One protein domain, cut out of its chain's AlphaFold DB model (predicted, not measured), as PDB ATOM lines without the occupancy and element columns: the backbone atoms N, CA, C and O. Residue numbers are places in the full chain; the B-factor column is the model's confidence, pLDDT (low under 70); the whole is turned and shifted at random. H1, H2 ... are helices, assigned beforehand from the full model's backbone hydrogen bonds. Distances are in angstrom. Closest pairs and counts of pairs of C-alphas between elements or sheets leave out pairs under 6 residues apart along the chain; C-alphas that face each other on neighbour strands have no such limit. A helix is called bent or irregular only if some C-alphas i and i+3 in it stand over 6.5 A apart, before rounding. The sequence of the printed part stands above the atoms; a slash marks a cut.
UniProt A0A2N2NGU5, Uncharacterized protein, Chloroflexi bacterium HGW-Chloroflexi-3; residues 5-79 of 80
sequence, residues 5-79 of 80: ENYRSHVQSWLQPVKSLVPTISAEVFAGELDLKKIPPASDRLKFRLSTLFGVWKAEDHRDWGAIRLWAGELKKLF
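AT A GLANCE: This is residues 5 to 79 of the 80 residues of an uncharacterized protein of Chloroflexi bacterium HGW-Chloroflexi-3 (UniProt A0A2N2NGU5). This is a loose, open frame of four helices: H3 stands crosswise at one end of the long axis, H4 and H2 lie toward the other end, and H1, nearly in line with H2 and joined to it by a tight link, lies near the middle of the length, with the unnamed stretch of residues 22 to 41 running between the pair H1 and H2 and H4 on its way to H3. From H3 residues 54 to 64 turn back along the long axis to H4, the last named helix, after which the printed part runs on to residue 79, and no helix touches another. The printed part has 75 residues with four named helices in the order H1, H2, H3, H4 and no named strand, and its class is all helix. The whole is loose, with a radius of gyration of the C-alphas of 16.3 A, and elongated, with spans of 45 by 28 by 24 A.

IN THESE COORDINATES: Find C-alpha 5 at (211.671, 229.484, 189.146); here H1 begins, residues 5 to 13, 13.9 A from first to last C-alpha. H1 is irregular: C-alphas 6 and 9 are 7.1 A apart. Go on to Gln 16, where H2 begins; it holds residues 16 to 21 and is 8.8 A long. After residues 22 to 41, which hold no named element, look for C-alpha 42 at (194.134, 246.894, 173.875), where H3 begins; it holds residues 42 to 53 and is 16.2 A long. H4, residues 65 to 76, is 16.3 A long and ends with C-alpha 76 at (233.982, 241.617, 180.811).

HOW THE PARTS SIT: Start at H1 and H2, which meet only through their link, a tight one of 2 residues. Look next at H1 and H3: they are apart, with no C-alpha of the one within 8 A of the other. H1 and H4 are apart by the same measure. H2 is apart from H3 and from H4, and H3 and H4 are apart too. In the backbone of H3 and H4 you will find each O i to N i+4 pair within hydrogen-bond range; in H1 it is 2 of 5, beside 4 of 6 O i to N i+3 pairs, and in H2 it is 1 of 2.

THE WHOLE: The two C-alphas farthest apart are those of Phe 54 and Phe 79, at 46.3 A, and the first and last printed C-alphas, of Glu 5 and Phe 79, are 30.7 A apart. The link from H2 to H3 is long, with 20 residues, and so is the link from H3 to H4, with 11. The C-alphas of residues 22 to 41 lie 4 to 22 A from the mean of the C-alphas. The printed part has no cut from residue 5 to residue 79. In the B-factor column of this predicted model the mean pLDDT of the printed part is 90.3, and no printed residue is under 70.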
ATOM      1  N   GLU A   5     210.369 230.160 189.164       82.88
ATOM      2  CA  GLU A   5     211.671 229.484 189.146       82.88
ATOM      3  C   GLU A   5     211.621 228.060 188.587       82.88
ATOM      4  O   GLU A   5     212.585 227.607 187.972       82.88
ATOM      5  N   ASN A   6     210.478 227.372 188.686       88.88
ATOM      6  CA  ASN A   6     210.330 226.013 188.156       88.88
ATOM      7  C   ASN A   6     210.498 225.952 186.629       88.88
ATOM      8  O   ASN A   6     210.775 224.890 186.078       88.88
ATOM      9  N   TYR A   7     210.332 227.084 185.944       87.56
ATOM     10  CA  TYR A   7     210.460 227.186 184.495       87.56
ATOM     11  C   TYR A   7     211.857 227.644 184.063       87.56
ATOM     12  O   TYR A   7     212.160 227.603 182.873       87.56
ATOM     13  N   ARG A   8     212.723 228.055 185.001       85.94
ATOM     14  CA  ARG A   8     214.045 228.626 184.707       85.94
ATOM     15  C   ARG A   8     214.912 227.673 183.882       85.94
ATOM     16  O   ARG A   8     215.495 228.095 182.887       85.94
ATOM     17  N   SER A   9     214.939 226.390 184.243       88.50
ATOM     18  CA  SER A   9     215.686 225.354 183.513       88.50
ATOM     19  C   SER A   9     215.192 225.187 182.073       88.50
ATOM     20  O   SER A   9     215.990 225.070 181.144       88.50
ATOM     21  N   HIS A  10     213.875 225.242 181.861       91.75
ATOM     22  CA  HIS A  10     213.293 225.175 180.526       91.75
ATOM     23  C   HIS A  10     213.602 226.437 179.709       91.75
ATOM     24  O   HIS A  10     214.006 226.322 178.556       91.75
ATOM     25  N   VAL A  11     213.494 227.634 180.292       91.62
ATOM     26  CA  VAL A  11     213.816 228.896 179.599       91.62
ATOM     27  C   VAL A  11     215.293 228.953 179.195       91.62
ATOM     28  O   VAL A  11     215.610 229.394 178.094       91.62
ATOM     29  N   GLN A  12     216.207 228.437 180.021       90.44
ATOM     30  CA  GLN A  12     217.625 228.327 179.653       90.44
ATOM     31  C   GLN A  12     217.850 227.483 178.387       90.44
ATOM     32  O   GLN A  12     218.800 227.739 177.639       90.44
ATOM     33  N   SER A  13     216.971 226.514 178.102       92.94
ATOM     34  CA  SER A  13     217.046 225.712 176.875       92.94
ATOM     35  C   SER A  13     216.724 226.511 175.604       92.94
ATOM     36  O   SER A  13     217.161 226.135 174.520       92.94
ATOM     37  N   TRP A  14     216.038 227.652 175.707       94.00
ATOM     38  CA  TRP A  14     215.674 228.466 174.541       94.00
ATOM     39  C   TRP A  14     216.887 229.095 173.849       94.00
ATOM     40  O   TRP A  14     216.811 229.451 172.677       94.00
ATOM     41  N   LEU A  15     218.027 229.189 174.543       92.50
ATOM     42  CA  LEU A  15     219.288 229.646 173.957       92.50
ATOM     43  C   LEU A  15     220.037 228.544 173.191       92.50
ATOM     44  O   LEU A  15     221.015 228.850 172.512       92.50
ATOM     45  N   GLN A  16     219.614 227.276 173.275       93.50
ATOM     46  CA  GLN A  16     220.317 226.153 172.641       93.50
ATOM     47  C   GLN A  16     220.484 226.294 171.121       93.50
ATOM     48  O   GLN A  16     221.594 226.056 170.649       93.50
ATOM     49  N   PRO A  17     219.479 226.745 170.341       94.44
ATOM     50  CA  PRO A  17     219.664 226.953 168.907       94.44
ATOM     51  C   PRO A  17     220.798 227.940 168.604       94.44
ATOM     52  O   PRO A  17     221.627 227.677 167.742       94.44
ATOM     53  N   VAL A  18     220.906 229.030 169.369       92.88
ATOM     54  CA  VAL A  18     221.985 230.017 169.201       92.88
ATOM     55  C   VAL A  18     223.335 229.422 169.605       92.88
ATOM     56  O   VAL A  18     224.294 229.511 168.842       92.88
ATOM     57  N   LYS A  19     223.396 228.746 170.762       93.12
ATOM     58  CA  LYS A  19     224.612 228.080 171.261       93.12
ATOM     59  C   LYS A  19     225.127 226.991 170.313       93.12
ATOM     60  O   LYS A  19     226.324 226.738 170.286       93.12
ATOM     61  N   SER A  20     224.240 226.366 169.536       94.25
ATOM     62  CA  SER A  20     224.608 225.356 168.535       94.25
ATOM     63  C   SER A  20     225.261 225.941 167.277       94.25
ATOM     64  O   SER A  20     225.973 225.229 166.577       94.25
ATOM     65  N   LEU A  21     225.033 227.229 166.998       97.06
ATOM     66  CA  LEU A  21     225.533 227.915 165.802       97.06
ATOM     67  C   LEU A  21     226.741 228.807 166.095       97.06
ATOM     68  O   LEU A  21     227.574 229.019 165.217       97.06
ATOM     69  N   VAL A  22     226.832 229.349 167.312       94.44
ATOM     70  CA  VAL A  22     227.867 230.311 167.702       94.44
ATOM     71  C   VAL A  22     228.525 229.878 169.016       94.44
ATOM     72  O   VAL A  22     227.817 229.719 170.018       94.44
ATOM     73  N   PRO A  23     229.870 229.752 169.060       89.19
ATOM     74  CA  PRO A  23     230.606 229.511 170.298       89.19
ATOM     75  C   PRO A  23     230.310 230.623 171.307       89.19
ATOM     76  O   PRO A  23     230.742 231.765 171.158       89.19
ATOM     77  N   THR A  24     229.516 230.298 172.322       91.56
ATOM     78  CA  THR A  24     229.056 231.261 173.323       91.56
ATOM     79  C   THR A  24     229.944 231.159 174.557       91.56
ATOM     80  O   THR A  24     229.938 230.131 175.225       91.56
ATOM     81  N   ILE A  25     230.689 232.223 174.867       91.62
ATOM     82  CA  ILE A  25     231.636 232.263 175.999       91.62
ATOM     83  C   ILE A  25     230.904 232.178 177.347       91.62
ATOM     84  O   ILE A  25     231.323 231.450 178.241       91.62
ATOM     85  N   SER A  26     229.787 232.894 177.492       91.81
ATOM     86  CA  SER A  26     228.902 232.827 178.659       91.81
ATOM     87  C   SER A  26     227.496 233.280 178.272       91.81
ATOM     88  O   SER A  26     227.331 234.117 177.384       91.81
ATOM     89  N   ALA A  27     226.476 232.730 178.928       91.50
ATOM     90  CA  ALA A  27     225.089 233.151 178.769       91.50
ATOM     91  C   ALA A  27     224.314 232.900 180.061       91.50
ATOM     92  O   ALA A  27     224.393 231.803 180.612       91.50
ATOM     93  N   GLU A  28     223.517 233.879 180.478       91.62
ATOM     94  CA  GLU A  28     222.675 233.794 181.667       91.62
ATOM     95  C   GLU A  28     221.258 234.306 181.370       91.62
ATOM     96  O   GLU A  28     221.050 235.117 180.465       91.62
ATOM     97  N   VAL A  29     220.272 233.805 182.117       91.25
ATOM     98  CA  VAL A  29     218.867 234.217 182.012       91.25
ATOM     99  C   VAL A  29     218.460 234.948 183.288       91.25
ATOM    100  O   VAL A  29     218.616 234.432 184.395       91.25
ATOM    101  N   PHE A  30     217.865 236.126 183.137       91.25
ATOM    102  CA  PHE A  30     217.345 236.927 184.243       91.25
ATOM    103  C   PHE A  30     215.834 237.102 184.105       91.25
ATOM    104  O   PHE A  30     215.295 237.089 182.996       91.25
ATOM    105  N   ALA A  31     215.147 237.264 185.235       89.69
ATOM    106  CA  ALA A  31     213.740 237.645 185.227       89.69
ATOM    107  C   ALA A  31     213.562 239.005 184.530       89.69
ATOM    108  O   ALA A  31     214.468 239.832 184.544       89.69
ATOM    109  N   GLY A  32     212.412 239.221 183.892       89.06
ATOM    110  CA  GLY A  32     212.106 240.454 183.165       89.06
ATOM    111  C   GLY A  32     211.151 241.383 183.914       89.06
ATOM    112  O   GLY A  32     210.687 241.091 185.011       89.06
ATOM    113  N   GLU A  33     210.804 242.495 183.280       89.69
ATOM    114  CA  GLU A  33     209.792 243.434 183.768       89.69
ATOM    115  C   GLU A  33     208.457 243.195 183.053       89.69
ATOM    116  O   GLU A  33     208.421 243.028 181.830       89.69
ATOM    117  N   LEU A  34     207.347 243.223 183.799       87.06
ATOM    118  CA  LEU A  34     206.010 243.199 183.206       87.06
ATOM    119  C   LEU A  34     205.520 244.630 182.943       87.06
ATOM    120  O   LEU A  34     204.839 245.229 183.773       87.06
ATOM    121  N   ASP A  35     205.824 245.151 181.754       88.31
ATOM    122  CA  ASP A  35     205.331 246.452 181.286       88.31
ATOM    123  C   ASP A  35     204.127 246.286 180.346       88.31
ATOM    124  O   ASP A  35     204.250 245.986 179.155       88.31
ATOM    125  N   LEU A  36     202.931 246.530 180.885       86.31
ATOM    126  CA  LEU A  36     201.667 246.393 180.158       86.31
ATOM    127  C   LEU A  36     201.528 247.378 178.987       86.31
ATOM    128  O   LEU A  36     200.731 247.136 178.077       86.31
ATOM    129  N   LYS A  37     202.284 248.485 178.975       87.25
ATOM    130  CA  LYS A  37     202.253 249.455 177.868       87.25
ATOM    131  C   LYS A  37     202.855 248.869 176.593       87.25
ATOM    132  O   LYS A  37     202.432 249.252 175.505       87.25
ATOM    133  N   LYS A  38     203.774 247.903 176.722       87.81
ATOM    134  CA  LYS A  38     204.413 247.205 175.596       87.81
ATOM    135  C   LYS A  38     203.515 246.152 174.943       87.81
ATOM    136  O   LYS A  38     203.871 245.644 173.887       87.81
ATOM    137  N   ILE A  39     202.354 245.838 175.528       87.31
ATOM    138  CA  ILE A  39     201.372 244.905 174.954       87.31
ATOM    139  C   ILE A  39     200.554 245.654 173.888       87.31
ATOM    140  O   ILE A  39     199.818 246.573 174.268       87.31
ATOM    141  N   PRO A  40     200.655 245.314 172.586       86.06
ATOM    142  CA  PRO A  40     200.055 246.123 171.522       86.06
ATOM    143  C   PRO A  40     198.515 246.093 171.496       86.06
ATOM    144  O   PRO A  40     197.916 247.172 171.488       86.06
ATOM    145  N   PRO A  41     197.836 244.926 171.535       93.31
ATOM    146  CA  PRO A  41     196.377 244.893 171.502       93.31
ATOM    147  C   PRO A  41     195.773 245.411 172.809       93.31
ATOM    148  O   PRO A  41     196.111 244.949 173.902       93.31
ATOM    149  N   ALA A  42     194.820 246.340 172.708       89.06
ATOM    150  CA  ALA A  42     194.134 246.894 173.875       89.06
ATOM    151  C   ALA A  42     193.338 245.827 174.651       89.06
ATOM    152  O   ALA A  42     193.297 245.861 175.882       89.06
ATOM    153  N   SER A  43     192.753 244.858 173.940       91.00
ATOM    154  CA  SER A  43     192.027 243.725 174.522       91.00
ATOM    155  C   SER A  43     192.940 242.829 175.359       91.00
ATOM    156  O   SER A  43     192.592 242.477 176.485       91.00
ATOM    157  N   ASP A  44     194.132 242.502 174.862       90.31
ATOM    158  CA  ASP A  44     195.090 241.683 175.605       90.31
ATOM    159  C   ASP A  44     195.695 242.456 176.773       90.31
ATOM    160  O   ASP A  44     195.796 241.924 177.879       90.31
ATOM    161  N   ARG A  45     195.978 243.750 176.590       92.12
ATOM    162  CA  ARG A  45     196.386 244.628 177.692       92.12
ATOM    163  C   ARG A  45     195.346 244.643 178.815       92.12
ATOM    164  O   ARG A  45     195.727 244.592 179.982       92.12
ATOM    165  N   LEU A  46     194.049 244.689 178.496       90.75
ATOM    166  CA  LEU A  46     192.977 244.628 179.495       90.75
ATOM    167  C   LEU A  46     192.981 243.295 180.256       90.75
ATOM    168  O   LEU A  46     192.908 243.308 181.484       90.75
ATOM    169  N   LYS A  47     193.133 242.159 179.560       90.12
ATOM    170  CA  LYS A  47     193.238 240.835 180.200       90.12
ATOM    171  C   LYS A  47     194.412 240.780 181.178       90.12
ATOM    172  O   LYS A  47     194.221 240.401 182.329       90.12
ATOM    173  N   PHE A  48     195.597 241.231 180.762       88.50
ATOM    174  CA  PHE A  48     196.771 241.260 181.638       88.50
ATOM    175  C   PHE A  48     196.600 242.218 182.821       88.50
ATOM    176  O   PHE A  48     196.984 241.864 183.931       88.50
ATOM    177  N   ARG A  49     195.969 243.387 182.624       88.31
ATOM    178  CA  ARG A  49     195.620 244.297 183.731       88.31
ATOM    179  C   ARG A  49     194.748 243.598 184.768       88.31
ATOM    180  O   ARG A  49     195.054 243.683 185.955       88.31
ATOM    181  N   LEU A  50     193.715 242.874 184.336       90.56
ATOM    182  CA  LEU A  50     192.879 242.079 185.237       90.56
ATOM    183  C   LEU A  50     193.713 241.006 185.946       90.56
ATOM    184  O   LEU A  50     193.677 240.926 187.168       90.56
ATOM    185  N   SER A  51     194.540 240.242 185.226       86.44
ATOM    186  CA  SER A  51     195.418 239.231 185.837       86.44
ATOM    187  C   SER A  51     196.389 239.812 186.873       86.44
ATOM    188  O   SER A  51     196.669 239.156 187.875       86.44
ATOM    189  N   THR A  52     196.890 241.035 186.664       87.44
ATOM    190  CA  THR A  52     197.738 241.728 187.646       87.44
ATOM    191  C   THR A  52     196.943 242.249 188.842       87.44
ATOM    192  O   THR A  52     197.407 242.144 189.972       87.44
ATOM    193  N   LEU A  53     195.720 242.742 188.615       85.94
ATOM    194  CA  LEU A  53     194.825 243.227 189.670       85.94
ATOM    195  C   LEU A  53     194.390 242.087 190.602       85.94
ATOM    196  O   LEU A  53     194.367 242.251 191.816       85.94
ATOM    197  N   PHE A  54     194.107 240.911 190.037       86.81
ATOM    198  CA  PHE A  54     193.769 239.697 190.785       86.81
ATOM    199  C   PHE A  54     194.996 238.984 191.387       86.81
ATOM    200  O   PHE A  54     194.872 237.871 191.894       86.81
ATOM    201  N   GLY A  55     196.188 239.590 191.335       81.00
ATOM    202  CA  GLY A  55     197.384 239.091 192.020       81.00
ATOM    203  C   GLY A  55     198.030 237.849 191.401       81.00
ATOM    204  O   GLY A  55     198.934 237.266 192.000       81.00
ATOM    205  N   VAL A  56     197.621 237.439 190.196       82.75
ATOM    206  CA  VAL A  56     198.250 236.316 189.475       82.75
ATOM    207  C   VAL A  56     199.684 236.688 189.059       82.75
ATOM    208  O   VAL A  56     200.594 235.851 189.050       82.75
ATOM    209  N   TRP A  57     199.897 237.974 188.766       76.62
ATOM    210  CA  TRP A  57     201.178 238.563 188.380       76.62
ATOM    211  C   TRP A  57     201.371 239.905 189.079       76.62
ATOM    212  O   TRP A  57     200.409 240.641 189.276       76.62
ATOM    213  N   LYS A  58     202.617 240.264 189.389       79.00
ATOM    214  CA  LYS A  58     202.957 241.618 189.830       79.00
ATOM    215  C   LYS A  58     203.520 242.397 188.643       79.00
ATOM    216  O   LYS A  58     204.476 241.944 188.011       79.00
ATOM    217  N   ALA A  59     202.898 243.527 188.317       78.88
ATOM    218  CA  ALA A  59     203.355 244.444 187.274       78.88
ATOM    219  C   ALA A  59     204.478 245.337 187.821       78.88
ATOM    220  O   ALA A  59     204.270 246.510 188.111       78.88
ATOM    221  N   GLU A  60     205.641 244.733 188.034       82.44
ATOM    222  CA  GLU A  60     206.836 245.379 188.571       82.44
ATOM    223  C   GLU A  60     208.077 244.893 187.813       82.44
ATOM    224  O   GLU A  60     208.000 244.012 186.944       82.44
ATOM    225  N   ASP A  61     209.217 245.494 188.136       86.81
ATOM    226  CA  ASP A  61     210.512 245.026 187.672       86.81
ATOM    227  C   ASP A  61     210.972 243.839 188.526       86.81
ATOM    228  O   ASP A  61     211.239 243.998 189.715       86.81
ATOM    229  N   HIS A  62     211.063 242.651 187.921       88.81
ATOM    230  CA  HIS A  62     211.549 241.442 188.598       88.81
ATOM    231  C   HIS A  62     213.043 241.202 188.376       88.81
ATOM    232  O   HIS A  62     213.574 240.206 188.864       88.81
ATOM    233  N   ARG A  63     213.733 242.067 187.619       91.25
ATOM    234  CA  ARG A  63     215.169 241.919 187.361       91.25
ATOM    235  C   ARG A  63     215.955 242.071 188.656       91.25
ATOM    236  O   ARG A  63     215.916 243.116 189.305       91.25
ATOM    237  N   ASP A  64     216.783 241.076 188.955       93.31
ATOM    238  CA  ASP A  64     217.876 241.253 189.903       93.31
ATOM    239  C   ASP A  64     219.019 242.009 189.214       93.31
ATOM    240  O   ASP A  64     219.910 241.438 188.580       93.31
ATOM    241  N   TRP A  65     218.983 243.336 189.320       95.12
ATOM    242  CA  TRP A  65     220.020 244.199 188.760       95.12
ATOM    243  C   TRP A  65     221.396 244.005 189.407       95.12
ATOM    244  O   TRP A  65     222.400 244.382 188.802       95.12
ATOM    245  N   GLY A  66     221.466 243.463 190.626       97.31
ATOM    246  CA  GLY A  66     222.725 243.094 191.268       97.31
ATOM    247  C   GLY A  66     223.365 241.911 190.549       97.31
ATOM    248  O   GLY A  66     224.506 242.017 190.100       97.31
ATOM    249  N   ALA A  67     222.594 240.841 190.343       96.00
ATOM    250  CA  ALA A  67     223.028 239.655 189.607       96.00
ATOM    251  C   ALA A  67     223.406 239.981 188.152       96.00
ATOM    252  O   ALA A  67     224.447 239.532 187.674       96.00
ATOM    253  N   ILE A  68     222.620 240.822 187.468       96.50
ATOM    254  CA  ILE A  68     222.931 241.277 186.100       96.50
ATOM    255  C   ILE A  68     224.272 242.017 186.063       96.50
ATOM    256  O   ILE A  68     225.105 241.747 185.199       96.50
ATOM    257  N   ARG A  69     224.494 242.958 186.992       97.94
ATOM    258  CA  ARG A  69     225.739 243.738 187.047       97.94
ATOM    259  C   ARG A  69     226.948 242.870 187.376       97.94
ATOM    260  O   ARG A  69     227.997 243.066 186.766       97.94
ATOM    261  N   LEU A  70     226.801 241.924 188.302       97.75
ATOM    262  CA  LEU A  70     227.859 240.982 188.657       97.75
ATOM    263  C   LEU A  70     228.247 240.122 187.449       97.75
ATOM    264  O   LEU A  70     229.408 240.139 187.051       97.75
ATOM    265  N   TRP A  71     227.268 239.469 186.815       96.81
ATOM    266  CA  TRP A  71     227.497 238.634 185.634       96.81
ATOM    267  C   TRP A  71     228.131 239.423 184.482       96.81
ATOM    268  O   TRP A  71     229.091 238.967 183.867       96.81
ATOM    269  N   ALA A  72     227.651 240.643 184.217       95.94
ATOM    270  CA  ALA A  72     228.234 241.505 183.191       95.94
ATOM    271  C   ALA A  72     229.695 241.880 183.507       95.94
ATOM    272  O   ALA A  72     230.539 241.907 182.610       95.94
ATOM    273  N   GLY A  73     230.006 242.147 184.780       97.00
ATOM    274  CA  GLY A  73     231.365 242.427 185.237       97.00
ATOM    275  C   GLY A  73     232.296 241.220 185.115       97.00
ATOM    276  O   GLY A  73     233.439 241.374 184.694       97.00
ATOM    277  N   GLU A  74     231.819 240.022 185.448       95.62
ATOM    278  CA  GLU A  74     232.566 238.770 185.284       95.62
ATOM    279  C   GLU A  74     232.820 238.445 183.814       95.62
ATOM    280  O   GLU A  74     233.943 238.109 183.450       95.62
ATOM    281  N   LEU A  75     231.811 238.622 182.957       94.62
ATOM    282  CA  LEU A  75     231.944 238.421 181.519       94.62
ATOM    283  C   LEU A  75     232.985 239.365 180.909       94.62
ATOM    284  O   LEU A  75     233.796 238.925 180.101       94.62
ATOM    285  N   LYS A  76     233.001 240.642 181.311       93.50
ATOM    286  CA  LYS A  76     233.982 241.617 180.811       93.50
ATOM    287  C   LYS A  76     235.425 241.183 181.088       93.50
ATOM    288  O   LYS A  76     236.259 241.299 180.198       93.50
ATOM    289  N   LYS A  77     235.699 240.627 182.274       94.88
ATOM    290  CA  LYS A  77     237.037 240.143 182.667       94.88
ATOM    291  C   LYS A  77     237.563 239.001 181.793       94.88
ATOM    292  O   LYS A  77     238.745 238.709 181.851       94.88
ATOM    293  N   LEU A  78     236.707 238.332 181.019       90.56
ATOM    294  CA  LEU A  78     237.130 237.278 180.092       90.56
ATOM    295  C   LEU A  78     237.718 237.834 178.784       90.56
ATOM    296  O   LEU A  78     238.252 237.064 177.991       90.56
ATOM    297  N   PHE A  79     237.593 239.143 178.546       86.31
ATOM    298  CA  PHE A  79     238.076 239.829 177.345       86.31
ATOM    299  C   PHE A  79     239.182 240.861 177.629       86.31
ATOM    300  O   PHE A  79     239.646 241.504 176.689       86.31
TER     301      PHE A  79